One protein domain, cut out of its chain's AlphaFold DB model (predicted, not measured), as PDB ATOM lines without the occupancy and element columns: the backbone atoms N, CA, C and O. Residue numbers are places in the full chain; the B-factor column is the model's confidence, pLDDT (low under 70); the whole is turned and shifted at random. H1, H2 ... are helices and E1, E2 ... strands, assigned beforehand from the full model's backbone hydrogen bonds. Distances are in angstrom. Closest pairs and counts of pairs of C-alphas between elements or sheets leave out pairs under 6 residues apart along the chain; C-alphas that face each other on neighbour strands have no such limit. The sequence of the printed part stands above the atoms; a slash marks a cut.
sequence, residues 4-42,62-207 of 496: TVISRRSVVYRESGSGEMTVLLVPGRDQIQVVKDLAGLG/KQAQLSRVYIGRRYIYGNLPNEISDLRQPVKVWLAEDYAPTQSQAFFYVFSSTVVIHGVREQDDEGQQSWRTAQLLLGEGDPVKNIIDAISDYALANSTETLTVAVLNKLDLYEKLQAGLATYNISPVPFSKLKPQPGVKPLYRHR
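Overview. This is residues 4 to 42 and 62 to 207 of the 496 residues of an uncharacterized protein of Blastochloris viridis (UniProt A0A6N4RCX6). Two twisted sheets, E2 E1 E3 E7 E12 and E10 E9 E8 E11, stand partly face to face with their strands crossed, and helices H3 and H4 lie side by side over the second sheet's other face. Short H2 sits between the sheets, and at the end far from H3 and H4 a small antiparallel sheet, E4 E6 E5, meets the first sheet at E12. The printed part has 185 residues with four named helices and twelve named strands, in the order E1 E2 E3 E4 E5 E6 H1 E7 H2 E8 E9 E10 H3 E11 H4 E12; the class is mixed, and so are the two larger sheets. The whole is compact, with a radius of gyration of the C-alphas of 17.1 A and spans of 54 by 44 by 31 A.

Arrangement. E1, residues 4 to 7, and E2, residues 10 to 14, form an antiparallel hairpin (N 5 and O 13, 2.8 A). E3, residues 21 to 26, is parallel to E1 (N 6 and O 24, 2.9 A) and to E7, residues 91 to 95 (N 23 and O 92, 2.8 A). E12, residues 204 to 206, is antiparallel to E7 (N 93 and O 204, 2.9 A). E6, residues 73 to 79, is antiparallel to E4, residues 33 to 35 (N 33 and O 76, 2.9 A), and to its hairpin partner E5, residues 65 to 70 (N 66 and O 78, 2.8 A). The closest C-alphas of E5 and E12 are those of Leu 66 and Tyr 204, 6.2 A apart. H1, residues 82 to 85, is on the five-strand sheet, over none of its strands. E8, E9 and E10, residues 106 to 112, 115 to 123 and 129 to 136, form a meander, each the antiparallel neighbour of the one before (N 107 and O 119, N 118 and O 134, both 2.8 A). E11, residues 163 to 167, is parallel to E8 (N 108 and O 164, 2.9 A). In the sandwich of both sheets the strands cross at 56 degrees. H2, residues 96 to 99, is on both sheets. H3, residues 143 to 157, runs along the strands at a height of 9.9 A; E10, H3 and E11 make a split strand-helix-strand unit, E9 and E8 between its strands, with a right-handed crossover. H4, residues 171 to 184, is on the same face and touches H3 (C-alphas of Ile 148 and Leu 181, 6.5 A) at a shallow tilt of 31 degrees, the same way. O i to N i+4 pairs are within hydrogen-bond range in 10 of 11 for H3 and 8 of 10 for H4; H1 and H2 are too short for one.

Along the chain. E1 begins at C-alpha 4, (202.799, 136.489, 129.636). E9 is 26.0 A from first to last C-alpha, E10 21.5 A, H3 21.2 A and H4 20.4 A. E12 ends at C-alpha 206, (200.382, 137.391, 143.868).

Size, cuts and confidence. The C-alphas farthest apart, of Gly 40 and Thr 183, are 54.2 A apart. Residues 43 to 61 are not printed, and C-alphas 42 and 62 are 16.0 A apart across this cut. The link H4 to E12, residues 185 to 203, is long. Residues 37 to 42, 62 and 169 have pLDDT under 70.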
ATOM      1  N   THR A   4     202.240 137.836 129.793       92.94
ATOM      2  CA  THR A   4     202.799 136.489 129.636       92.94
ATOM      3  C   THR A   4     201.692 135.496 129.322       92.94
ATOM      4  O   THR A   4     200.601 135.593 129.876       92.94
ATOM      5  N   VAL A   5     201.967 134.538 128.439       93.31
ATOM      6  CA  VAL A   5     201.045 133.458 128.078       93.31
ATOM      7  C   VAL A   5     201.616 132.136 128.573       93.31
ATOM      8  O   VAL A   5     202.762 131.790 128.275       93.31
ATOM      9  N   ILE A   6     200.798 131.393 129.314       92.12
ATOM     10  CA  ILE A   6     201.081 130.035 129.776       92.12
ATOM     11  C   ILE A   6     200.158 129.090 129.017       92.12
ATOM     12  O   ILE A   6     198.939 129.240 129.075       92.12
ATOM     13  N   SER A   7     200.737 128.097 128.350       87.12
ATOM     14  CA  SER A   7     199.996 127.016 127.700       87.12
ATOM     15  C   SER A   7     200.304 125.720 128.438       87.12
ATOM     16  O   SER A   7     201.472 125.349 128.584       87.12
ATOM     17  N   ARG A   8     199.268 125.039 128.939       77.69
ATOM     18  CA  ARG A   8     199.354 123.790 129.725       77.69
ATOM     19  C   ARG A   8     200.206 123.854 131.009       77.69
ATOM     20  O   ARG A   8     199.672 123.816 132.112       77.69
ATOM     21  N   ARG A   9     201.536 123.880 130.877       70.12
ATOM     22  CA  ARG A   9     202.522 123.946 131.981       70.12
ATOM     23  C   ARG A   9     203.760 124.796 131.659       70.12
ATOM     24  O   ARG A   9     204.594 124.979 132.542       70.12
ATOM     25  N   SER A  10     203.895 125.302 130.434       81.06
ATOM     26  CA  SER A  10     205.051 126.077 129.975       81.06
ATOM     27  C   SER A  10     204.672 127.525 129.677       81.06
ATOM     28  O   SER A  10     203.554 127.830 129.252       81.06
ATOM     29  N   VAL A  11     205.626 128.430 129.883       87.62
ATOM     30  CA  VAL A  11     205.540 129.803 129.383       87.62
ATOM     31  C   VAL A  11     205.810 129.766 127.880       87.62
ATOM     32  O   VAL A  11     206.904 129.398 127.463       87.62
ATOM     33  N   VAL A  12     204.814 130.121 127.067       90.12
ATOM     34  CA  VAL A  12     204.928 130.131 125.593       90.12
ATOM     35  C   VAL A  12     205.173 131.528 125.028       90.12
ATOM     36  O   VAL A  12     205.657 131.667 123.911       90.12
ATOM     37  N   TYR A  13     204.891 132.570 125.811       90.75
ATOM     38  CA  TYR A  13     205.254 133.950 125.500       90.75
ATOM     39  C   TYR A  13     205.488 134.736 126.794       90.75
ATOM     40  O   TYR A  13     204.701 134.610 127.731       90.75
ATOM     41  N   ARG A  14     206.527 135.575 126.839       90.06
ATOM     42  CA  ARG A  14     206.825 136.486 127.957       90.06
ATOM     43  C   ARG A  14     207.301 137.829 127.403       90.06
ATOM     44  O   ARG A  14     208.367 137.907 126.798       90.06
ATOM     45  N   GLU A  15     206.518 138.879 127.618       88.75
ATOM     46  CA  GLU A  15     206.935 140.264 127.399       88.75
ATOM     47  C   GLU A  15     207.933 140.675 128.494       88.75
ATOM     48  O   GLU A  15     207.773 140.313 129.662       88.75
ATOM     49  N   SER A  16     208.967 141.433 128.131       82.69
ATOM     50  CA  SER A  16     209.910 141.998 129.103       82.69
ATOM     51  C   SER A  16     209.413 143.357 129.593       82.69
ATOM     52  O   SER A  16     209.114 144.234 128.789       82.69
ATOM     53  N   GLY A  17     209.351 143.549 130.910       80.56
ATOM     54  CA  GLY A  17     208.959 144.818 131.519       80.56
ATOM     55  C   GLY A  17     208.816 144.713 133.034       80.56
ATOM     56  O   GLY A  17     208.771 143.615 133.584       80.56
ATOM     57  N   SER A  18     208.738 145.862 133.703       78.25
ATOM     58  CA  SER A  18     208.545 145.976 135.151       78.25
ATOM     59  C   SER A  18     207.093 146.329 135.514       78.25
ATOM     60  O   SER A  18     206.355 146.912 134.714       78.25
ATOM     61  N   GLY A  19     206.679 145.989 136.739       84.00
ATOM     62  CA  GLY A  19     205.376 146.355 137.310       84.00
ATOM     63  C   GLY A  19     204.460 145.160 137.587       84.00
ATOM     64  O   GLY A  19     204.925 144.041 137.785       84.00
ATOM     65  N   GLU A  20     203.144 145.393 137.636       87.88
ATOM     66  CA  GLU A  20     202.170 144.301 137.777       87.88
ATOM     67  C   GLU A  20     202.074 143.507 136.467       87.88
ATOM     68  O   GLU A  20     201.742 144.049 135.411       87.88
ATOM     69  N   MET A  21     202.365 142.215 136.559       90.62
ATOM     70  CA  MET A  21     202.387 141.262 135.458       90.62
ATOM     71  C   MET A  21     201.002 140.649 135.256       90.62
ATOM     72  O   MET A  21     200.404 140.100 136.190       90.62
ATOM     73  N   THR A  22     200.493 140.704 134.029       93.12
ATOM     74  CA  THR A  22     199.302 139.952 133.626       93.12
ATOM     75  C   THR A  22     199.736 138.646 132.972       93.12
ATOM     76  O   THR A  22     200.626 138.601 132.125       93.12
ATOM     77  N   VAL A  23     199.093 137.559 133.381       93.94
ATOM     78  CA  VAL A  23     199.346 136.211 132.885       93.94
ATOM     79  C   VAL A  23     198.044 135.661 132.319       93.94
ATOM     80  O   VAL A  23     197.041 135.608 133.029       93.94
ATOM     81  N   LEU A  24     198.061 135.249 131.055       95.06
ATOM     82  CA  LEU A  24     196.965 134.545 130.397       95.06
ATOM     83  C   LEU A  24     197.254 133.046 130.426       95.06
ATOM     84  O   LEU A  24     198.289 132.599 129.932       95.06
ATOM     85  N   LEU A  25     196.337 132.274 130.993       94.06
ATOM     86  CA  LEU A  25     196.346 130.821 130.944       94.06
ATOM     87  C   LEU A  25     195.512 130.341 129.751       94.06
ATOM     88  O   LEU A  25     194.343 130.708 129.613       94.06
ATOM     89  N   VAL A  26     196.112 129.469 128.945       92.88
ATOM     90  CA  VAL A  26     195.427 128.610 127.977       92.88
ATOM     91  C   VAL A  26     195.467 127.181 128.531       92.88
ATOM     92  O   VAL A  26     196.504 126.512 128.436       92.88
ATOM     93  N   PRO A  27     194.389 126.712 129.185       86.69
ATOM     94  CA  PRO A  27     194.313 125.338 129.659       86.69
ATOM     95  C   PRO A  27     194.181 124.375 128.473       86.69
ATOM     96  O   PRO A  27     193.522 124.674 127.480       86.69
ATOM     97  N   GLY A  28     194.759 123.177 128.581       82.12
ATOM     98  CA  GLY A  28     194.359 122.086 127.689       82.12
ATOM     99  C   GLY A  28     192.961 121.587 128.067       82.12
ATOM    100  O   GLY A  28     192.667 121.480 129.256       82.12
ATOM    101  N   ARG A  29     192.112 121.212 127.094       76.31
ATOM    102  CA  ARG A  29     190.810 120.551 127.372       76.31
ATOM    103  C   ARG A  29     190.994 119.276 128.213       76.31
ATOM    104  O   ARG A  29     190.137 118.948 129.022       76.31
ATOM    105  N   ASP A  30     192.151 118.626 128.074       76.75
ATOM    106  CA  ASP A  30     192.636 117.491 128.871       76.75
ATOM    107  C   ASP A  30     192.953 117.812 130.349       76.75
ATOM    108  O   ASP A  30     193.135 116.900 131.155       76.75
ATOM    109  N   GLN A  31     193.030 119.093 130.721       77.25
ATOM    110  CA  GLN A  31     193.520 119.557 132.027       77.25
ATOM    111  C   GLN A  31     192.442 120.199 132.898       77.25
ATOM    112  O   GLN A  31     192.660 120.361 134.099       77.25
ATOM    113  N   ILE A  32     191.292 120.558 132.316       84.56
ATOM    114  CA  ILE A  32     190.187 121.184 133.044       84.56
ATOM    115  C   ILE A  32     189.462 120.114 133.863       84.56
ATOM    116  O   ILE A  32     188.692 119.315 133.332       84.56
ATOM    117  N   GLN A  33     189.691 120.103 135.175       85.00
ATOM    118  CA  GLN A  33     189.022 119.192 136.104       85.00
ATOM    119  C   GLN A  33     187.874 119.917 136.810       85.00
ATOM    120  O   GLN A  33     188.076 120.971 137.415       85.00
ATOM    121  N   VAL A  34     186.668 119.347 136.753       84.62
ATOM    122  CA  VAL A  34     185.462 119.915 137.377       84.62
ATOM    123  C   VAL A  34     185.082 119.090 138.602       84.62
ATOM    124  O   VAL A  34     184.546 117.989 138.480       84.62
ATOM    125  N   VAL A  35     185.327 119.631 139.794       82.56
ATOM    126  CA  VAL A  35     184.936 118.989 141.054       82.56
ATOM    127  C   VAL A  35     183.557 119.500 141.468       82.56
ATOM    128  O   VAL A  35     183.363 120.699 141.688       82.56
ATOM    129  N   LYS A  36     182.589 118.577 141.522       72.62
ATOM    130  CA  LYS A  36     181.171 118.864 141.804       72.62
ATOM    131  C   LYS A  36     180.850 118.971 143.299       72.62
ATOM    132  O   LYS A  36     179.889 119.645 143.640       72.62
ATOM    133  N   ASP A  37     181.642 118.335 144.162       64.25
ATOM    134  CA  ASP A  37     181.517 118.444 145.617       64.25
ATOM    135  C   ASP A  37     182.617 119.353 146.191       64.25
ATOM    136  O   ASP A  37     183.812 119.135 145.975       64.25
ATOM    137  N   LEU A  38     182.204 120.391 146.918       63.16
ATOM    138  CA  LEU A  38     183.097 121.312 147.620       63.16
ATOM    139  C   LEU A  38     183.345 120.907 149.081       63.16
ATOM    140  O   LEU A  38     184.332 121.372 149.654       63.16
ATOM    141  N   ALA A  39     182.500 120.059 149.678       54.28
ATOM    142  CA  ALA A  39     182.586 119.682 151.090       54.28
ATOM    143  C   ALA A  39     183.842 118.845 151.386       54.28
ATOM    144  O   ALA A  39     184.522 119.085 152.384       54.28
ATOM    145  N   GLY A  40     184.218 117.938 150.477       46.62
ATOM    146  CA  GLY A  40     185.482 117.191 150.555       46.62
ATOM    147  C   GLY A  40     186.748 118.002 150.220       46.62
ATOM    148  O   GLY A  40     187.856 117.556 150.510       46.62
ATOM    149  N   LEU A  41     186.633 119.203 149.637       49.66
ATOM    150  CA  LEU A  41     187.770 120.000 149.132       49.66
ATOM    151  C   LEU A  41     188.416 120.932 150.185       49.66
ATOM    152  O   LEU A  41     189.009 121.970 149.855       49.66
ATOM    153  N   GLY A  42     188.337 120.552 151.461       39.88
ATOM    154  CA  GLY A  42     188.933 121.260 152.595       39.88
ATOM    155  C   GLY A  42     190.463 121.180 152.615       39.88
ATOM    156  O   GLY A  42     191.031 120.343 153.305       39.88
ATOM    157  N   LYS A  62     205.012 123.541 146.624       61.09
ATOM    158  CA  LYS A  62     203.559 123.668 146.454       61.09
ATOM    159  C   LYS A  62     203.230 124.714 145.387       61.09
ATOM    160  O   LYS A  62     203.108 125.899 145.687       61.09
ATOM    161  N   GLN A  63     203.097 124.267 144.142       71.44
ATOM    162  CA  GLN A  63     202.656 125.100 143.035       71.44
ATOM    163  C   GLN A  63     201.234 125.572 143.322       71.44
ATOM    164  O   GLN A  63     200.380 124.785 143.731       71.44
ATOM    165  N   ALA A  64     200.972 126.859 143.107       80.06
ATOM    166  CA  ALA A  64     199.634 127.399 143.289       80.06
ATOM    167  C   ALA A  64     198.680 126.764 142.263       80.06
ATOM    168  O   ALA A  64     198.831 126.975 141.059       80.06
ATOM    169  N   GLN A  65     197.705 125.986 142.738       85.62
ATOM    170  CA  GLN A  65     196.651 125.426 141.894       85.62
ATOM    171  C   GLN A  65     195.808 126.566 141.309       85.62
ATOM    172  O   GLN A  65     195.210 127.357 142.043       85.62
ATOM    173  N   LEU A  66     195.737 126.631 139.983       89.25
ATOM    174  CA  LEU A  66     194.957 127.624 139.254       89.25
ATOM    175  C   LEU A  66     193.517 127.122 139.164       89.25
ATOM    176  O   LEU A  66     193.227 126.163 138.449       89.25
ATOM    177  N   SER A  67     192.614 127.732 139.931       88.81
ATOM    178  CA  SER A  67     191.220 127.290 140.011       88.81
ATOM    179  C   SER A  67     190.237 128.442 140.205       88.81
ATOM    180  O   SER A  67     190.588 129.511 140.706       88.81
ATOM    181  N   ARG A  68     188.984 128.216 139.805       87.62
ATOM    182  CA  ARG A  68     187.852 129.137 139.979       87.62
ATOM    183  C   ARG A  68     186.655 128.351 140.510       87.62
ATOM    184  O   ARG A  68     186.437 127.209 140.119       87.62
ATOM    185  N   VAL A  69     185.874 128.954 141.403       84.06
ATOM    186  CA  VAL A  69     184.573 128.409 141.819       84.06
ATOM    187  C   VAL A  69     183.482 129.126 141.031       84.06
ATOM    188  O   VAL A  69     183.463 130.357 141.000       84.06
ATOM    189  N   TYR A  70     182.603 128.361 140.389       77.88
ATOM    190  CA  TYR A  70     181.522 128.860 139.540       77.88
ATOM    191  C   TYR A  70     180.307 127.931 139.664       77.88
ATOM    192  O   TYR A  70     180.457 126.714 139.579       77.88
ATOM    193  N   ILE A  71     179.126 128.502 139.941       78.75
ATOM    194  CA  ILE A  71     177.844 127.796 140.166       78.75
ATOM    195  C   ILE A  71     178.017 126.525 141.032       78.75
ATOM    196  O   ILE A  71     177.724 125.404 140.628       78.75
ATOM    197  N   GLY A  72     178.592 126.694 142.229       75.62
ATOM    198  CA  GLY A  72     178.797 125.610 143.204       75.62
ATOM    199  C   GLY A  72     179.863 124.560 142.850       75.62
ATOM    200  O   GLY A  72     180.175 123.726 143.693       75.62
ATOM    201  N   ARG A  73     180.468 124.599 141.655       82.19
ATOM    202  CA  ARG A  73     181.518 123.666 141.206       82.19
ATOM    203  C   ARG A  73     182.894 124.339 141.269       82.19
ATOM    204  O   ARG A  73     183.000 125.550 141.052       82.19
ATOM    205  N   ARG A  74     183.970 123.581 141.528       85.00
ATOM    206  CA  ARG A  74     185.353 124.074 141.353       85.00
ATOM    207  C   ARG A  74     185.913 123.588 140.021       85.00
ATOM    208  O   ARG A  74     186.016 122.387 139.798       85.00
ATOM    209  N   TYR A  75     186.336 124.531 139.191       87.12
ATOM    210  CA  TYR A  75     187.078 124.296 137.961       87.12
ATOM    211  C   TYR A  75     188.566 124.473 138.266       87.12
ATOM    212  O   TYR A  75     188.975 125.522 138.769       87.12
ATOM    213  N   ILE A  76     189.364 123.441 138.014       88.75
ATOM    214  CA  ILE A  76     190.822 123.435 138.165       88.75
ATOM    215  C   ILE A  76     191.413 123.414 136.758       88.75
ATOM    216  O   ILE A  76     191.094 122.523 135.978       88.75
ATOM    217  N   TYR A  77     192.265 124.386 136.443       88.44
ATOM    218  CA  TYR A  77     192.816 124.608 135.100       88.44
ATOM    219  C   TYR A  77     194.294 124.203 134.976       88.44
ATOM    220  O   TYR A  77     194.869 124.293 133.895       88.44
ATOM    221  N   GLY A  78     194.920 123.797 136.084       86.56
ATOM    222  CA  GLY A  78     196.328 123.419 136.162       86.56
ATOM    223  C   GLY A  78     197.027 124.026 137.377       86.56
ATOM    224  O   GLY A  78     196.392 124.377 138.373       86.56
ATOM    225  N   ASN A  79     198.347 124.172 137.273       85.94
ATOM    226  CA  ASN A  79     199.221 124.722 138.308       85.94
ATOM    227  C   ASN A  79     200.021 125.908 137.761       85.94
ATOM    228  O   ASN A  79     200.380 125.930 136.584       85.94
ATOM    229  N   LEU A  80     200.362 126.857 138.631       87.00
ATOM    230  CA  LEU A  80     201.284 127.939 138.305       87.00
ATOM    231  C   LEU A  80     202.716 127.390 138.107       87.00
ATOM    232  O   LEU A  80     203.228 126.737 139.022       87.00
ATOM    233  N   PRO A  81     203.388 127.656 136.970       85.88
ATOM    234  CA  PRO A  81     204.784 127.283 136.762       85.88
ATOM    235  C   PRO A  81     205.724 128.000 137.738       85.88
ATOM    236  O   PRO A  81     205.505 129.164 138.085       85.88
ATOM    237  N   ASN A  82     206.817 127.330 138.117       82.06
ATOM    238  CA  ASN A  82     207.781 127.853 139.092       82.06
ATOM    239  C   ASN A  82     208.381 129.205 138.653       82.06
ATOM    240  O   ASN A  82     208.551 130.105 139.467       82.06
ATOM    241  N   GLU A  83     208.610 129.394 137.346       83.19
ATOM    242  CA  GLU A  83     209.090 130.661 136.765       83.19
ATOM    243  C   GLU A  83     208.148 131.866 136.958       83.19
ATOM    244  O   GLU A  83     208.478 132.974 136.533       83.19
ATOM    245  N   ILE A  84     206.942 131.646 137.486       84.38
ATOM    246  CA  ILE A  84     205.929 132.676 137.734       84.38
ATOM    247  C   ILE A  84     205.610 132.769 139.233       84.38
ATOM    248  O   ILE A  84     205.336 133.865 139.716       84.38
ATOM    249  N   SER A  85     205.694 131.665 139.992       79.94
ATOM    250  CA  SER A  85     205.597 131.705 141.463       79.94
ATOM    251  C   SER A  85     206.798 132.370 142.128       79.94
ATOM    252  O   SER A  85     206.646 132.981 143.182       79.94
ATOM    253  N   ASP A  86     207.981 132.243 141.525       80.56
ATOM    254  CA  ASP A  86     209.246 132.703 142.104       80.56
ATOM    255  C   ASP A  86     209.566 134.173 141.740       80.56
ATOM    256  O   ASP A  86     210.600 134.710 142.146       80.56
ATOM    257  N   LEU A  87     208.686 134.846 140.986       80.00
ATOM    258  CA  LEU A  87     208.854 136.245 140.593       80.00
ATOM    259  C   LEU A  87     208.520 137.202 141.743       80.00
ATOM    260  O   LEU A  87     207.384 137.270 142.210       80.00
ATOM    261  N   ARG A  88     209.494 138.036 142.118       78.81
ATOM    262  CA  ARG A  88     209.321 139.179 143.034       78.81
ATOM    263  C   ARG A  88     208.676 140.372 142.317       78.81
ATOM    264  O   ARG A  88     209.305 141.405 142.110       78.81
ATOM    265  N   GLN A  89     207.444 140.181 141.848       84.50
ATOM    266  CA  GLN A  89     206.582 141.249 141.340       84.50
ATOM    267  C   GLN A  89     205.101 140.858 141.488       84.50
ATOM    268  O   GLN A  89     204.786 139.670 141.554       84.50
ATOM    269  N   PRO A  90     204.154 141.812 141.539       89.19
ATOM    270  CA  PRO A  90     202.729 141.485 141.573       89.19
ATOM    271  C   PRO A  90     202.293 140.747 140.297       89.19
ATOM    272  O   PRO A  90     202.588 141.200 139.193       89.19
ATOM    273  N   VAL A  91     201.555 139.641 140.434       90.88
ATOM    274  CA  VAL A  91     201.089 138.804 139.310       90.88
ATOM    275  C   VAL A  91     199.575 138.621 139.387       90.88
ATOM    276  O   VAL A  91     199.046 138.283 140.447       90.88
ATOM    277  N   LYS A  92     198.872 138.770 138.260       93.69
ATOM    278  CA  LYS A  92     197.458 138.387 138.090       93.69
ATOM    279  C   LYS A  92     197.326 137.350 136.976       93.69
ATOM    280  O   LYS A  92     197.637 137.658 135.828       93.69
ATOM    281  N   VAL A  93     196.816 136.163 137.302       93.94
ATOM    282  CA  VAL A  93     196.532 135.096 136.329       93.94
ATOM    283  C   VAL A  93     195.050 135.100 135.965       93.94
ATOM    284  O   VAL A  93     194.198 135.010 136.848       93.94
ATOM    285  N   TRP A  94     194.757 135.153 134.674       95.38
ATOM    286  CA  TRP A  94     193.422 135.097 134.077       95.38
ATOM    287  C   TRP A  94     193.371 133.962 133.049       95.38
ATOM    288  O   TRP A  94     194.416 133.496 132.597       95.38
ATOM    289  N   LEU A  95     192.179 133.526 132.656       94.31
ATOM    290  CA  LEU A  95     191.996 132.744 131.430       94.31
ATOM    291  C   LEU A  95     192.078 133.675 130.216       94.31
ATOM    292  O   LEU A  95     191.797 134.869 130.330       94.31
ATOM    293  N   ALA A  96     192.417 133.140 129.042       94.31
ATOM    294  CA  ALA A  96     192.326 133.913 127.802       94.31
ATOM    295  C   ALA A  96     190.890 134.426 127.562       94.31
ATOM    296  O   ALA A  96     190.698 135.605 127.281       94.31
ATOM    297  N   GLU A  97     189.880 133.578 127.774       93.88
ATOM    298  CA  GLU A  97     188.464 133.940 127.619       93.88
ATOM    299  C   GLU A  97     187.981 135.068 128.549       93.88
ATOM    300  O   GLU A  97     187.029 135.765 128.208       93.88
ATOM    301  N   ASP A  98     188.660 135.317 129.678       94.56
ATOM    302  CA  ASP A  98     188.300 136.413 130.588       94.56
ATOM    303  C   ASP A  98     188.415 137.781 129.896       94.56
ATOM    304  O   ASP A  98     187.763 138.728 130.326       94.56
ATOM    305  N   TYR A  99     189.236 137.902 128.843       95.00
ATOM    306  CA  TYR A  99     189.441 139.127 128.060       95.00
ATOM    307  C   TYR A  99     188.509 139.246 126.839       95.00
ATOM    308  O   TYR A  99     188.546 140.267 126.141       95.00
ATOM    309  N   ALA A 100     187.679 138.236 126.556       93.75
ATOM    310  CA  ALA A 100     186.765 138.258 125.420       93.75
ATOM    311  C   ALA A 100     185.605 139.240 125.681       93.75
ATOM    312  O   ALA A 100     185.001 139.180 126.756       93.75
ATOM    313  N   PRO A 101     185.253 140.135 124.735       91.25
ATOM    314  CA  PRO A 101     184.060 140.965 124.870       91.25
ATOM    315  C   PRO A 101     182.802 140.097 125.009       91.25
ATOM    316  O   PRO A 101     182.672 139.069 124.347       91.25
ATOM    317  N   THR A 102     181.859 140.506 125.861       87.62
ATOM    318  CA  THR A 102     180.677 139.701 126.227       87.62
ATOM    319  C   THR A 102     179.845 139.265 125.019       87.62
ATOM    320  O   THR A 102     179.283 138.166 125.013       87.62
ATOM    321  N   GLN A 103     179.781 140.128 124.001       88.69
ATOM    322  CA  GLN A 103     179.049 139.928 122.754       88.69
ATOM    323  C   GLN A 103     179.767 139.046 121.723       88.69
ATOM    324  O   GLN A 103     179.169 138.769 120.690       88.69
ATOM    325  N   SER A 104     181.021 138.643 121.949       91.56
ATOM    326  CA  SER A 104     181.816 137.871 120.985       91.56
ATOM    327  C   SER A 104     181.545 136.366 121.086       91.56
ATOM    328  O   SER A 104     181.442 135.826 122.194       91.56
ATOM    329  N   GLN A 105     181.476 135.690 119.933       93.56
ATOM    330  CA  GLN A 105     181.438 134.219 119.845       93.56
ATOM    331  C   GLN A 105     182.833 133.613 119.661       93.56
ATOM    332  O   GLN A 105     183.098 132.520 120.155       93.56
ATOM    333  N   ALA A 106     183.752 134.342 119.019       95.56
ATOM    334  CA  ALA A 106     185.125 133.890 118.826       95.56
ATOM    335  C   ALA A 106     186.152 135.015 118.984       95.56
ATOM    336  O   ALA A 106     185.861 136.199 118.772       95.56
ATOM    337  N   PHE A 107     187.382 134.648 119.343       96.44
ATOM    338  CA  PHE A 107     188.509 135.569 119.426       96.44
ATOM    339  C   PHE A 107     189.821 134.964 118.921       96.44
ATOM    340  O   PHE A 107     190.105 133.788 119.142       96.44
ATOM    341  N   PHE A 108     190.657 135.810 118.318       96.44
ATOM    342  CA  PHE A 108     192.053 135.516 117.990       96.44
ATOM    343  C   PHE A 108     192.942 136.555 118.669       96.44
ATOM    344  O   PHE A 108     192.839 137.748 118.380       96.44
ATOM    345  N   TYR A 109     193.835 136.118 119.552       95.88
ATOM    346  CA  TYR A 109     194.813 136.981 120.205       95.88
ATOM    347  C   TYR A 109     196.224 136.657 119.720       95.88
ATOM    348  O   TYR A 109     196.744 135.573 119.983       95.88
ATOM    349  N   VAL A 110     196.847 137.608 119.026       94.75
ATOM    350  CA  VAL A 110     198.168 137.468 118.405       94.75
ATOM    351  C   VAL A 110     199.224 138.152 119.278       94.75
ATOM    352  O   VAL A 110     199.270 139.380 119.360       94.75
ATOM    353  N   PHE A 111     200.095 137.368 119.918       91.75
ATOM    354  CA  PHE A 111     201.171 137.869 120.793       91.75
ATOM    355  C   PHE A 111     202.534 137.903 120.092       91.75
ATOM    356  O   PHE A 111     203.394 138.740 120.380       91.75
ATOM    357  N   SER A 112     202.719 137.010 119.126       88.25
ATOM    358  CA  SER A 112     203.823 137.015 118.172       88.25
ATOM    359  C   SER A 112     203.377 136.325 116.884       88.25
ATOM    360  O   SER A 112     202.313 135.711 116.834       88.25
ATOM    361  N   SER A 113     204.240 136.340 115.870       85.12
ATOM    362  CA  SER A 113     204.080 135.571 114.632       85.12
ATOM    363  C   SER A 113     203.953 134.047 114.845       85.12
ATOM    364  O   SER A 113     203.591 133.332 113.924       85.12
ATOM    365  N   THR A 114     204.259 133.532 116.042       85.50
ATOM    366  CA  THR A 114     204.227 132.096 116.385       85.50
ATOM    367  C   THR A 114     203.341 131.767 117.591       85.50
ATOM    368  O   THR A 114     203.190 130.598 117.946       85.50
ATOM    369  N   VAL A 115     202.752 132.774 118.246       90.56
ATOM    370  CA  VAL A 115     201.903 132.601 119.431       90.56
ATOM    371  C   VAL A 115     200.586 133.325 119.202       90.56
ATOM    372  O   VAL A 115     200.450 134.523 119.470       90.56
ATOM    373  N   VAL A 116     199.611 132.552 118.726       93.75
ATOM    374  CA  VAL A 116     198.211 132.954 118.605       93.75
ATOM    375  C   VAL A 116     197.369 132.086 119.531       93.75
ATOM    376  O   VAL A 116     197.469 130.859 119.494       93.75
ATOM    377  N   ILE A 117     196.538 132.717 120.358       95.00
ATOM    378  CA  ILE A 117     195.473 132.035 121.098       95.00
ATOM    379  C   ILE A 117     194.182 132.215 120.306       95.00
ATOM    380  O   ILE A 117     193.819 133.343 119.981       95.00
ATOM    381  N   HIS A 118     193.488 131.121 120.029       94.94
ATOM    382  CA  HIS A 118     192.139 131.118 119.479       94.94
ATOM    383  C   HIS A 118     191.161 130.640 120.554       94.94
ATOM    384  O   HIS A 118     191.481 129.743 121.340       94.94
ATOM    385  N   GLY A 119     189.975 131.234 120.604       94.75
ATOM    386  CA  GLY A 119     188.894 130.795 121.476       94.75
ATOM    387  C   GLY A 119     187.554 130.896 120.772       94.75
ATOM    388  O   GLY A 119     187.255 131.937 120.197       94.75
ATOM    389  N   VAL A 120     186.760 129.830 120.852       94.06
ATOM    390  CA  VAL A 120     185.386 129.758 120.327       94.06
ATOM    391  C   VAL A 120     184.443 129.427 121.474       94.06
ATOM    392  O   VAL A 120     184.807 128.684 122.390       94.06
ATOM    393  N   ARG A 121     183.236 129.981 121.438       91.50
ATOM    394  CA  ARG A 121     182.185 129.749 122.422       91.50
ATOM    395  C   ARG A 121     181.331 128.552 121.990       91.50
ATOM    396  O   ARG A 121     180.435 128.688 121.167       91.50
ATOM    397  N   GLU A 122     181.623 127.370 122.529       88.56
ATOM    398  CA  GLU A 122     180.809 126.169 122.305       88.56
ATOM    399  C   GLU A 122     179.555 126.234 123.193       88.56
ATOM    400  O   GLU A 122     179.664 126.444 124.406       88.56
ATOM    401  N   GLN A 123     178.374 126.032 122.608       86.50
ATOM    402  CA  GLN A 123     177.142 125.760 123.352       86.50
ATOM    403  C   GLN A 123     176.915 124.244 123.399       86.50
ATOM    404  O   GLN A 123     177.048 123.581 122.372       86.50
ATOM    405  N   ASP A 124     176.628 123.696 124.581       82.00
ATOM    406  CA  ASP A 124     176.339 122.268 124.757       82.00
ATOM    407  C   ASP A 124     174.848 121.929 124.572       82.00
ATOM    408  O   ASP A 124     174.000 122.814 124.431       82.00
ATOM    409  N   ASP A 125     174.526 120.631 124.577       83.88
ATOM    410  CA  ASP A 125     173.158 120.115 124.409       83.88
ATOM    411  C   ASP A 125     172.210 120.526 125.561       83.88
ATOM    412  O   ASP A 125     170.989 120.494 125.404       83.88
ATOM    413  N   GLU A 126     172.752 120.935 126.719       81.50
ATOM    414  CA  GLU A 126     171.994 121.518 127.841       81.50
ATOM    415  C   GLU A 126     171.758 123.035 127.653       81.50
ATOM    416  O   GLU A 126     171.106 123.682 128.479       81.50
ATOM    417  N   GLY A 127     172.284 123.619 126.573       77.69
ATOM    418  CA  GLY A 127     172.210 125.039 126.253       77.69
ATOM    419  C   GLY A 127     173.231 125.909 126.991       77.69
ATOM    420  O   GLY A 127     173.175 127.136 126.848       77.69
ATOM    421  N   GLN A 128     174.163 125.336 127.758       79.00
ATOM    422  CA  GLN A 128     175.186 126.102 128.473       79.00
ATOM    423  C   GLN A 128     176.303 126.528 127.517       79.00
ATOM    424  O   GLN A 128     176.759 125.762 126.674       79.00
ATOM    425  N   GLN A 129     176.765 127.771 127.655       83.00
ATOM    426  CA  GLN A 129     177.868 128.305 126.857       83.00
ATOM    427  C   GLN A 129     179.192 128.166 127.609       83.00
ATOM    428  O   GLN A 129     179.319 128.601 128.755       83.00
ATOM    429  N   SER A 130     180.197 127.614 126.936       85.75
ATOM    430  CA  SER A 130     181.557 127.439 127.444       85.75
ATOM    431  C   SER A 130     182.583 127.930 126.423       85.75
ATOM    432  O   SER A 130     182.312 127.970 125.226       85.75
ATOM    433  N   TRP A 131     183.775 128.317 126.876       90.12
ATOM    434  CA  TRP A 131     184.860 128.697 125.974       90.12
ATOM    435  C   TRP A 131     185.798 127.517 125.725       90.12
ATOM    436  O   TRP A 131     186.404 126.969 126.647       90.12
ATOM    437  N   ARG A 132     185.975 127.164 124.452       89.56
ATOM    438  CA  ARG A 132     187.025 126.262 123.984       89.56
ATOM    439  C   ARG A 132     188.207 127.100 123.515       89.56
ATOM    440  O   ARG A 132     188.222 127.589 122.388       89.56
ATOM    441  N   THR A 133     189.194 127.261 124.389       92.12
ATOM    442  CA  THR A 133     190.434 127.992 124.097       92.12
ATOM    443  C   THR A 133     191.576 127.045 123.719       92.12
ATOM    444  O   THR A 133     191.668 125.919 124.211       92.12
ATOM    445  N   ALA A 134     192.439 127.483 122.801       91.25
ATOM    446  CA  ALA A 134     193.608 126.740 122.340       91.25
ATOM    447  C   ALA A 134     194.706 127.690 121.839       91.25
ATOM    448  O   ALA A 134     194.429 128.776 121.333       91.25
ATOM    449  N   GLN A 135     195.965 127.262 121.922       91.12
ATOM    450  CA  GLN A 135     197.042 127.877 121.148       91.12
ATOM    451  C   GLN A 135     197.018 127.280 119.737       91.12
ATOM    452  O   GLN A 135     197.035 126.055 119.598       91.12
ATOM    453  N   LEU A 136     196.988 128.121 118.704       88.81
ATOM    454  CA  LEU A 136     197.096 127.655 117.324       88.81
ATOM    455  C   LEU A 136     198.542 127.279 117.001       88.81
ATOM    456  O   LEU A 136     199.476 128.025 117.299       88.81
ATOM    457  N   LEU A 137     198.703 126.127 116.353       82.81
ATOM    458  CA  LEU A 137     199.938 125.714 115.701       82.81
ATOM    459  C   LEU A 137     199.789 126.048 114.216       82.81
ATOM    460  O   LEU A 137     199.034 125.391 113.503       82.81
ATOM    461  N   LEU A 138     200.459 127.112 113.782       82.44
ATOM    462  CA  LEU A 138     200.468 127.547 112.387       82.44
ATOM    463  C   LEU A 138     201.573 126.806 111.624       82.44
ATOM    464  O   LEU A 138     202.615 126.493 112.196       82.44
ATOM    465  N   GLY A 139     201.328 126.516 110.344       74.06
ATOM    466  CA  GLY A 139     202.263 125.769 109.502       74.06
ATOM    467  C   GLY A 139     203.552 126.530 109.178       74.06
ATOM    468  O   GLY A 139     203.656 127.741 109.381       74.06
ATOM    469  N   GLU A 140     204.528 125.807 108.632       72.06
ATOM    470  CA  GLU A 140     205.770 126.379 108.104       72.06
ATOM    471  C   GLU A 140     205.470 127.243 106.863       72.06
ATOM    472  O   GLU A 140     204.782 126.804 105.942       72.06
ATOM    473  N   GLY A 141     205.943 128.494 106.841       80.88
ATOM    474  CA  GLY A 141     205.636 129.463 105.783       80.88
ATOM    475  C   GLY A 141     205.790 130.911 106.252       80.88
ATOM    476  O   GLY A 141     206.471 131.172 107.244       80.88
ATOM    477  N   ASP A 142     205.143 131.857 105.563       88.69
ATOM    478  CA  ASP A 142     204.994 133.229 106.071       88.69
ATOM    479  C   ASP A 142     204.012 133.221 107.257       88.69
ATOM    480  O   ASP A 142     202.816 132.972 107.064       88.69
ATOM    481  N   PRO A 143     204.470 133.512 108.487       87.44
ATOM    482  CA  PRO A 143     203.606 133.447 109.651       87.44
ATOM    483  C   PRO A 143     202.518 134.523 109.642       87.44
ATOM    484  O   PRO A 143     201.454 134.299 110.207       87.44
ATOM    485  N   VAL A 144     202.740 135.685 109.015       90.25
ATOM    486  CA  VAL A 144     201.723 136.747 108.963       90.25
ATOM    487  C   VAL A 144     200.604 136.340 108.013       90.25
ATOM    488  O   VAL A 144     199.435 136.483 108.370       90.25
ATOM    489  N   LYS A 145     200.945 135.751 106.858       91.75
ATOM    490  CA  LYS A 145     199.948 135.155 105.961       91.75
ATOM    491  C   LYS A 145     199.186 134.022 106.650       91.75
ATOM    492  O   LYS A 145     197.963 134.054 106.659       91.75
ATOM    493  N   ASN A 146     199.878 133.092 107.311       92.88
ATOM    494  CA  ASN A 146     199.234 131.965 107.995       92.88
ATOM    495  C   ASN A 146     198.279 132.417 109.127       92.88
ATOM    496  O   ASN A 146     197.298 131.728 109.407       92.88
ATOM    497  N   ILE A 147     198.521 133.578 109.756       94.06
ATOM    498  CA  ILE A 147     197.576 134.210 110.698       94.06
ATOM    499  C   ILE A 147     196.354 134.786 109.965       94.06
ATOM    500  O   ILE A 147     195.233 134.596 110.431       94.06
ATOM    501  N   ILE A 148     196.558 135.496 108.849       94.31
ATOM    502  CA  ILE A 148     195.470 136.089 108.050       94.31
ATOM    503  C   ILE A 148     194.562 134.988 107.502       94.31
ATOM    504  O   ILE A 148     193.359 135.041 107.746       94.31
ATOM    505  N   ASP A 149     195.142 133.980 106.843       93.50
ATOM    506  CA  ASP A 149     194.432 132.836 106.265       93.50
ATOM    507  C   ASP A 149     193.526 132.184 107.333       93.50
ATOM    508  O   ASP A 149     192.307 132.170 107.176       93.50
ATOM    509  N   ALA A 150     194.084 131.796 108.490       93.62
ATOM    510  CA  ALA A 150     193.336 131.140 109.573       93.62
ATOM    511  C   ALA A 150     192.229 132.006 110.215       93.62
ATOM    512  O   ALA A 150     191.224 131.471 110.687       93.62
ATOM    513  N   ILE A 151     192.395 133.333 110.251       95.19
ATOM    514  CA  ILE A 151     191.351 134.267 110.708       95.19
ATOM    515  C   ILE A 151     190.256 134.408 109.642       95.19
ATOM    516  O   ILE A 151     189.069 134.445 109.977       95.19
ATOM    517  N   SER A 152     190.640 134.474 108.366       94.38
ATOM    518  CA  SER A 152     189.704 134.604 107.251       94.38
ATOM    519  C   SER A 152     188.870 133.341 107.038       94.38
ATOM    520  O   SER A 152     187.659 133.459 106.877       94.38
ATOM    521  N   ASP A 153     189.462 132.150 107.157       93.88
ATOM    522  CA  ASP A 153     188.747 130.870 107.094       93.88
ATOM    523  C   ASP A 153     187.651 130.799 108.168       93.88
ATOM    524  O   ASP A 153     186.516 130.414 107.876       93.88
ATOM    525  N   TYR A 154     187.946 131.249 109.397       93.31
ATOM    526  CA  TYR A 154     186.940 131.324 110.460       93.31
ATOM    527  C   TYR A 154     185.804 132.291 110.108       93.31
ATOM    528  O   TYR A 154     184.632 131.952 110.272       93.31
ATOM    529  N   ALA A 155     186.138 133.497 109.643       92.62
ATOM    530  CA  ALA A 155     185.158 134.541 109.346       92.62
ATOM    531  C   ALA A 155     184.287 134.226 108.117       92.62
ATOM    532  O   ALA A 155     183.119 134.608 108.076       92.62
ATOM    533  N   LEU A 156     184.835 133.511 107.130       92.69
ATOM    534  CA  LEU A 156     184.098 133.032 105.960       92.69
ATOM    535  C   LEU A 156     183.162 131.871 106.323       92.69
ATOM    536  O   LEU A 156     182.030 131.839 105.843       92.69
ATOM    537  N   ALA A 157     183.602 130.951 107.190       92.50
ATOM    538  CA  ALA A 157     182.767 129.852 107.675       92.50
ATOM    539  C   ALA A 157     181.635 130.326 108.607       92.50
ATOM    540  O   ALA A 157     180.522 129.808 108.532       92.50
ATOM    541  N   ASN A 158     181.901 131.327 109.454       90.31
ATOM    542  CA  ASN A 158     181.006 131.783 110.522       90.31
ATOM    543  C   ASN A 158     180.615 133.263 110.339       90.31
ATOM    544  O   ASN A 158     180.751 134.079 111.247       90.31
ATOM    545  N   SER A 159     180.141 133.628 109.146       86.69
ATOM    546  CA  SER A 159     179.897 135.029 108.743       86.69
ATOM    547  C   SER A 159     178.814 135.776 109.541       86.69
ATOM    548  O   SER A 159     178.723 137.001 109.460       86.69
ATOM    549  N   THR A 160     178.006 135.065 110.329       86.31
ATOM    550  CA  THR A 160     177.024 135.626 111.272       86.31
ATOM    551  C   THR A 160     177.585 135.854 112.680       86.31
ATOM    552  O   THR A 160     176.895 136.436 113.521       86.31
ATOM    553  N   GLU A 161     178.812 135.410 112.967       88.69
ATOM    554  CA  GLU A 161     179.402 135.469 114.302       88.69
ATOM    555  C   GLU A 161     180.240 136.725 114.566       88.69
ATOM    556  O   GLU A 161     180.962 137.263 113.728       88.69
ATOM    557  N   THR A 162     180.195 137.166 115.819       91.62
ATOM    558  CA  THR A 162     180.958 138.297 116.344       91.62
ATOM    559  C   THR A 162     182.394 137.888 116.682       91.62
ATOM    560  O   THR A 162     182.709 137.461 117.798       91.62
ATOM    561  N   LEU A 163     183.280 138.047 115.699       94.38
ATOM    562  CA  LEU A 163     184.712 137.777 115.816       94.38
ATOM    563  C   LEU A 163     185.480 138.944 116.471       94.38
ATOM    564  O   LEU A 163     185.238 140.113 116.180       94.38
ATOM    565  N   THR A 164     186.448 138.649 117.343       95.50
ATOM    566  CA  THR A 164     187.354 139.651 117.940       95.50
ATOM    567  C   THR A 164     188.821 139.304 117.701       95.50
ATOM    568  O   THR A 164     189.381 138.440 118.372       95.50
ATOM    569  N   VAL A 165     189.476 140.020 116.787       96.19
ATOM    570  CA  VAL A 165     190.930 139.919 116.582       96.19
ATOM    571  C   VAL A 165     191.639 140.983 117.416       96.19
ATOM    572  O   VAL A 165     191.335 142.170 117.293       96.19
ATOM    573  N   ALA A 166     192.604 140.582 118.245       95.19
ATOM    574  CA  ALA A 166     193.434 141.509 119.007       95.19
ATOM    575  C   ALA A 166     194.930 141.181 118.915       95.19
ATOM    576  O   ALA A 166     195.326 140.018 118.930       95.19
ATOM    577  N   VAL A 167     195.776 142.212 118.842       94.19
ATOM    578  CA  VAL A 167     197.226 142.073 118.614       94.19
ATOM    579  C   VAL A 167     198.012 142.745 119.738       94.19
ATOM    580  O   VAL A 167     197.719 143.881 120.126       94.19
ATOM    581  N   LEU A 168     199.038 142.075 120.265       89.25
ATOM    582  CA  LEU A 168     199.924 142.643 121.280       89.25
ATOM    583  C   LEU A 168     200.951 143.597 120.657       89.25
ATOM    584  O   LEU A 168     202.067 143.201 120.336       89.25
ATOM    585  N   ASN A 169     200.552 144.864 120.537       67.50
ATOM    586  CA  ASN A 169     201.376 146.078 120.671       67.50
ATOM    587  C   ASN A 169     202.738 146.159 119.930       67.50
ATOM    588  O   ASN A 169     203.567 147.003 120.274       67.50
ATOM    589  N   LYS A 170     202.959 145.335 118.899       78.00
ATOM    590  CA  LYS A 170     204.034 145.459 117.906       78.00
ATOM    591  C   LYS A 170     203.464 146.128 116.663       78.00
ATOM    592  O   LYS A 170     202.613 145.530 116.006       78.00
ATOM    593  N   LEU A 171     203.927 147.341 116.363       80.06
ATOM    594  CA  LEU A 171     203.375 148.186 115.300       80.06
ATOM    595  C   LEU A 171     203.366 147.452 113.948       80.06
ATOM    596  O   LEU A 171     202.301 147.228 113.383       80.06
ATOM    597  N   ASP A 172     204.520 146.935 113.526       87.31
ATOM    598  CA  ASP A 172     204.730 146.283 112.228       87.31
ATOM    599  C   ASP A 172     203.841 145.042 112.016       87.31
ATOM    600  O   ASP A 172     203.499 144.695 110.886       87.31
ATOM    601  N   LEU A 173     203.499 144.330 113.098       88.25
ATOM    602  CA  LEU A 173     202.626 143.152 113.047       88.25
ATOM    603  C   LEU A 173     201.154 143.569 113.036       88.25
ATOM    604  O   LEU A 173     200.362 142.998 112.292       88.25
ATOM    605  N   TYR A 174     200.799 144.578 113.833       91.19
ATOM    606  CA  TYR A 174     199.460 145.154 113.858       91.19
ATOM    607  C   TYR A 174     199.086 145.764 112.498       91.19
ATOM    608  O   TYR A 174     198.019 145.450 111.980       91.19
ATOM    609  N   GLU A 175     199.971 146.548 111.876       91.50
ATOM    610  CA  GLU A 175     199.729 147.183 110.572       91.50
ATOM    611  C   GLU A 175     199.563 146.157 109.443       91.50
ATOM    612  O   GLU A 175     198.610 146.247 108.669       91.50
ATOM    613  N   LYS A 176     200.429 145.133 109.376       91.06
ATOM    614  CA  LYS A 176     200.312 144.064 108.366       91.06
ATOM    615  C   LYS A 176     199.028 143.251 108.525       91.06
ATOM    616  O   LYS A 176     198.367 142.960 107.529       91.06
ATOM    617  N   LEU A 177     198.652 142.915 109.762       92.25
ATOM    618  CA  LEU A 177     197.394 142.218 110.035       92.25
ATOM    619  C   LEU A 177     196.184 143.108 109.741       92.25
ATOM    620  O   LEU A 177     195.229 142.626 109.145       92.25
ATOM    621  N   GLN A 178     196.222 144.400 110.081       93.88
ATOM    622  CA  GLN A 178     195.151 145.343 109.750       93.88
ATOM    623  C   GLN A 178     194.976 145.482 108.229       93.88
ATOM    624  O   GLN A 178     193.845 145.468 107.752       93.88
ATOM    625  N   ALA A 179     196.069 145.564 107.464       93.00
ATOM    626  CA  ALA A 179     196.019 145.647 106.006       93.00
ATOM    627  C   ALA A 179     195.447 144.372 105.359       93.00
ATOM    628  O   ALA A 179     194.587 144.471 104.488       93.00
ATOM    629  N   GLY A 180     195.880 143.184 105.799       92.38
ATOM    630  CA  GLY A 180     195.387 141.910 105.258       92.38
ATOM    631  C   GLY A 180     193.952 141.563 105.671       92.38
ATOM    632  O   GLY A 180     193.203 140.986 104.887       92.38
ATOM    633  N   LEU A 181     193.542 141.936 106.886       94.38
ATOM    634  CA  LEU A 181     192.213 141.623 107.422       94.38
ATOM    635  C   LEU A 181     191.124 142.626 107.002       94.38
ATOM    636  O   LEU A 181     189.939 142.279 107.020       94.38
ATOM    637  N   ALA A 182     191.507 143.815 106.522       92.88
ATOM    638  CA  ALA A 182     190.582 144.800 105.957       92.88
ATOM    639  C   ALA A 182     189.750 144.239 104.787       92.88
ATOM    640  O   ALA A 182     188.564 144.548 104.686       92.88
ATOM    641  N   THR A 183     190.323 143.357 103.957       90.81
ATOM    642  CA  THR A 183     189.623 142.667 102.853       90.81
ATOM    643  C   THR A 183     188.420 141.839 103.323       90.81
ATOM    644  O   THR A 183     187.478 141.636 102.562       90.81
ATOM    645  N   TYR A 184     188.417 141.412 104.588       90.31
ATOM    646  CA  TYR A 184     187.359 140.612 105.210       90.31
ATOM    647  C   TYR A 184     186.454 141.449 106.136       90.31
ATOM    648  O   TYR A 184     185.666 140.892 106.895       90.31
ATOM    649  N   ASN A 185     186.566 142.785 106.096       89.75
ATOM    650  CA  ASN A 185     185.926 143.741 107.018       89.75
ATOM    651  C   ASN A 185     186.304 143.553 108.505       89.75
ATOM    652  O   ASN A 185     185.625 144.064 109.398       89.75
ATOM    653  N   ILE A 186     187.407 142.857 108.789       93.00
ATOM    654  CA  ILE A 186     187.891 142.603 110.147       93.00
ATOM    655  C   ILE A 186     188.886 143.702 110.529       93.00
ATOM    656  O   ILE A 186     189.897 143.902 109.861       93.00
ATOM    657  N   SER A 187     188.622 144.396 111.639       92.56
ATOM    658  CA  SER A 187     189.490 145.454 112.171       92.56
ATOM    659  C   SER A 187     190.153 144.996 113.478       92.56
ATOM    660  O   SER A 187     189.474 144.927 114.508       92.56
ATOM    661  N   PRO A 188     191.454 144.638 113.472       93.62
ATOM    662  CA  PRO A 188     192.160 144.222 114.680       93.62
ATOM    663  C   PRO A 188     192.245 145.342 115.720       93.62
ATOM    664  O   PRO A 188     192.480 146.500 115.385       93.62
ATOM    665  N   VAL A 189     192.136 144.999 117.006       93.56
ATOM    666  CA  VAL A 189     192.337 145.958 118.107       93.56
ATOM    667  C   VAL A 189     193.662 145.715 118.844       93.56
ATOM    668  O   VAL A 189     194.076 144.570 119.015       93.56
ATOM    669  N   PRO A 190     194.352 146.752 119.352       92.50
ATOM    670  CA  PRO A 190     195.460 146.540 120.279       92.50
ATOM    671  C   PRO A 190     194.977 145.807 121.539       92.50
ATOM    672  O   PRO A 190     194.023 146.252 122.180       92.50
ATOM    673  N   PHE A 191     195.644 144.714 121.925       92.50
ATOM    674  CA  PHE A 191     195.266 143.900 123.093       92.50
ATOM    675  C   PHE A 191     195.223 144.724 124.396       92.50
ATOM    676  O   PHE A 191     194.412 144.466 125.278       92.50
ATOM    677  N   SER A 192     196.023 145.790 124.474       89.19
ATOM    678  CA  SER A 192     196.031 146.789 125.551       89.19
ATOM    679  C   SER A 192     194.709 147.557 125.741       89.19
ATOM    680  O   SER A 192     194.521 148.171 126.793       89.19
ATOM    681  N   LYS A 193     193.784 147.523 124.768       91.50
ATOM    682  CA  LYS A 193     192.420 148.067 124.902       91.50
ATOM    683  C   LYS A 193     191.438 147.077 125.543       91.50
ATOM    684  O   LYS A 193     190.418 147.517 126.075       91.50
ATOM    685  N   LEU A 194     191.723 145.771 125.505       92.00
ATOM    686  CA  LEU A 194     190.890 144.752 126.147       92.00
ATOM    687  C   LEU A 194     191.078 144.775 127.670       92.00
ATOM    688  O   LEU A 194     192.136 145.127 128.196       92.00
ATOM    689  N   LYS A 195     190.029 144.385 128.394       92.38
ATOM    690  CA  LYS A 195     190.005 144.287 129.858       92.38
ATOM    691  C   LYS A 195     189.297 142.991 130.256       92.38
ATOM    692  O   LYS A 195     188.418 142.565 129.508       92.38
ATOM    693  N   PRO A 196     189.614 142.405 131.425       92.31
ATOM    694  CA  PRO A 196     188.836 141.298 131.962       92.31
ATOM    695  C   PRO A 196     187.352 141.661 132.095       92.31
ATOM    696  O   PRO A 196     187.027 142.790 132.479       92.31
ATOM    697  N   GLN A 197     186.468 140.702 131.824       90.44
ATOM    698  CA  GLN A 197     185.021 140.858 131.961       90.44
ATOM    699  C   GLN A 197     184.627 141.322 133.381       90.44
ATOM    700  O   GLN A 197     185.222 140.891 134.379       90.44
ATOM    701  N   PRO A 198     183.618 142.205 133.509       87.50
ATOM    702  CA  PRO A 198     183.221 142.768 134.796       87.50
ATOM    703  C   PRO A 198     182.738 141.679 135.764       87.50
ATOM    704  O   PRO A 198     181.986 140.782 135.400       87.50
ATOM    705  N   GLY A 199     183.177 141.763 137.023       85.25
ATOM    706  CA  GLY A 199     182.838 140.799 138.078       85.25
ATOM    707  C   GLY A 199     183.687 139.520 138.101       85.25
ATOM    708  O   GLY A 199     183.718 138.839 139.130       85.25
ATOM    709  N   VAL A 200     184.430 139.210 137.032       88.12
ATOM    710  CA  VAL A 200     185.316 138.038 136.988       88.12
ATOM    711  C   VAL A 200     186.521 138.229 137.918       88.12
ATOM    712  O   VAL A 200     187.105 139.310 138.015       88.12
ATOM    713  N   LYS A 201     186.906 137.161 138.626       90.62
ATOM    714  CA  LYS A 201     188.072 137.130 139.525       90.62
ATOM    715  C   LYS A 201     189.241 136.381 138.864       90.62
ATOM    716  O   LYS A 201     188.997 135.333 138.256       90.62
ATOM    717  N   PRO A 202     190.494 136.850 139.015       92.62
ATOM    718  CA  PRO A 202     191.663 136.130 138.511       92.62
ATOM    719  C   PRO A 202     191.793 134.761 139.196       92.62
ATOM    720  O   PRO A 202     191.453 134.626 140.374       92.62
ATOM    721  N   LEU A 203     192.311 133.763 138.475       90.88
ATOM    722  CA  LEU A 203     192.576 132.407 138.987       90.88
ATOM    723  C   LEU A 203     193.608 132.407 140.122       90.88
ATOM    724  O   LEU A 203     193.571 131.570 141.018       90.88
ATOM    725  N   TYR A 204     194.557 133.341 140.055       89.88
ATOM    726  CA  TYR A 204     195.604 133.530 141.048       89.88
ATOM    727  C   TYR A 204     196.029 134.997 141.083       89.88
ATOM    728  O   TYR A 204     196.065 135.677 140.053       89.88
ATOM    729  N   ARG A 205     196.369 135.488 142.278       89.06
ATOM    730  CA  ARG A 205     196.900 136.836 142.475       89.06
ATOM    731  C   ARG A 205     198.046 136.815 143.481       89.06
ATOM    732  O   ARG A 205     197.799 136.696 144.678       89.06
ATOM    733  N   HIS A 206     199.269 137.019 143.003       85.94
ATOM    734  CA  HIS A 206     200.382 137.391 143.868       85.94
ATOM    735  C   HIS A 206     200.379 138.908 144.075       85.94
ATOM    736  O   HIS A 206     200.216 139.685 143.131       85.94
ATOM    737  N   ARG A 207     200.584 139.340 145.317       81.62
ATOM    738  CA  ARG A 207     201.001 140.702 145.650       81.62
ATOM    739  C   ARG A 207     202.377 140.577 146.270       81.62
ATOM    740  O   ARG A 207     202.510 139.872 147.266       81.62
TER     741      ARG A 207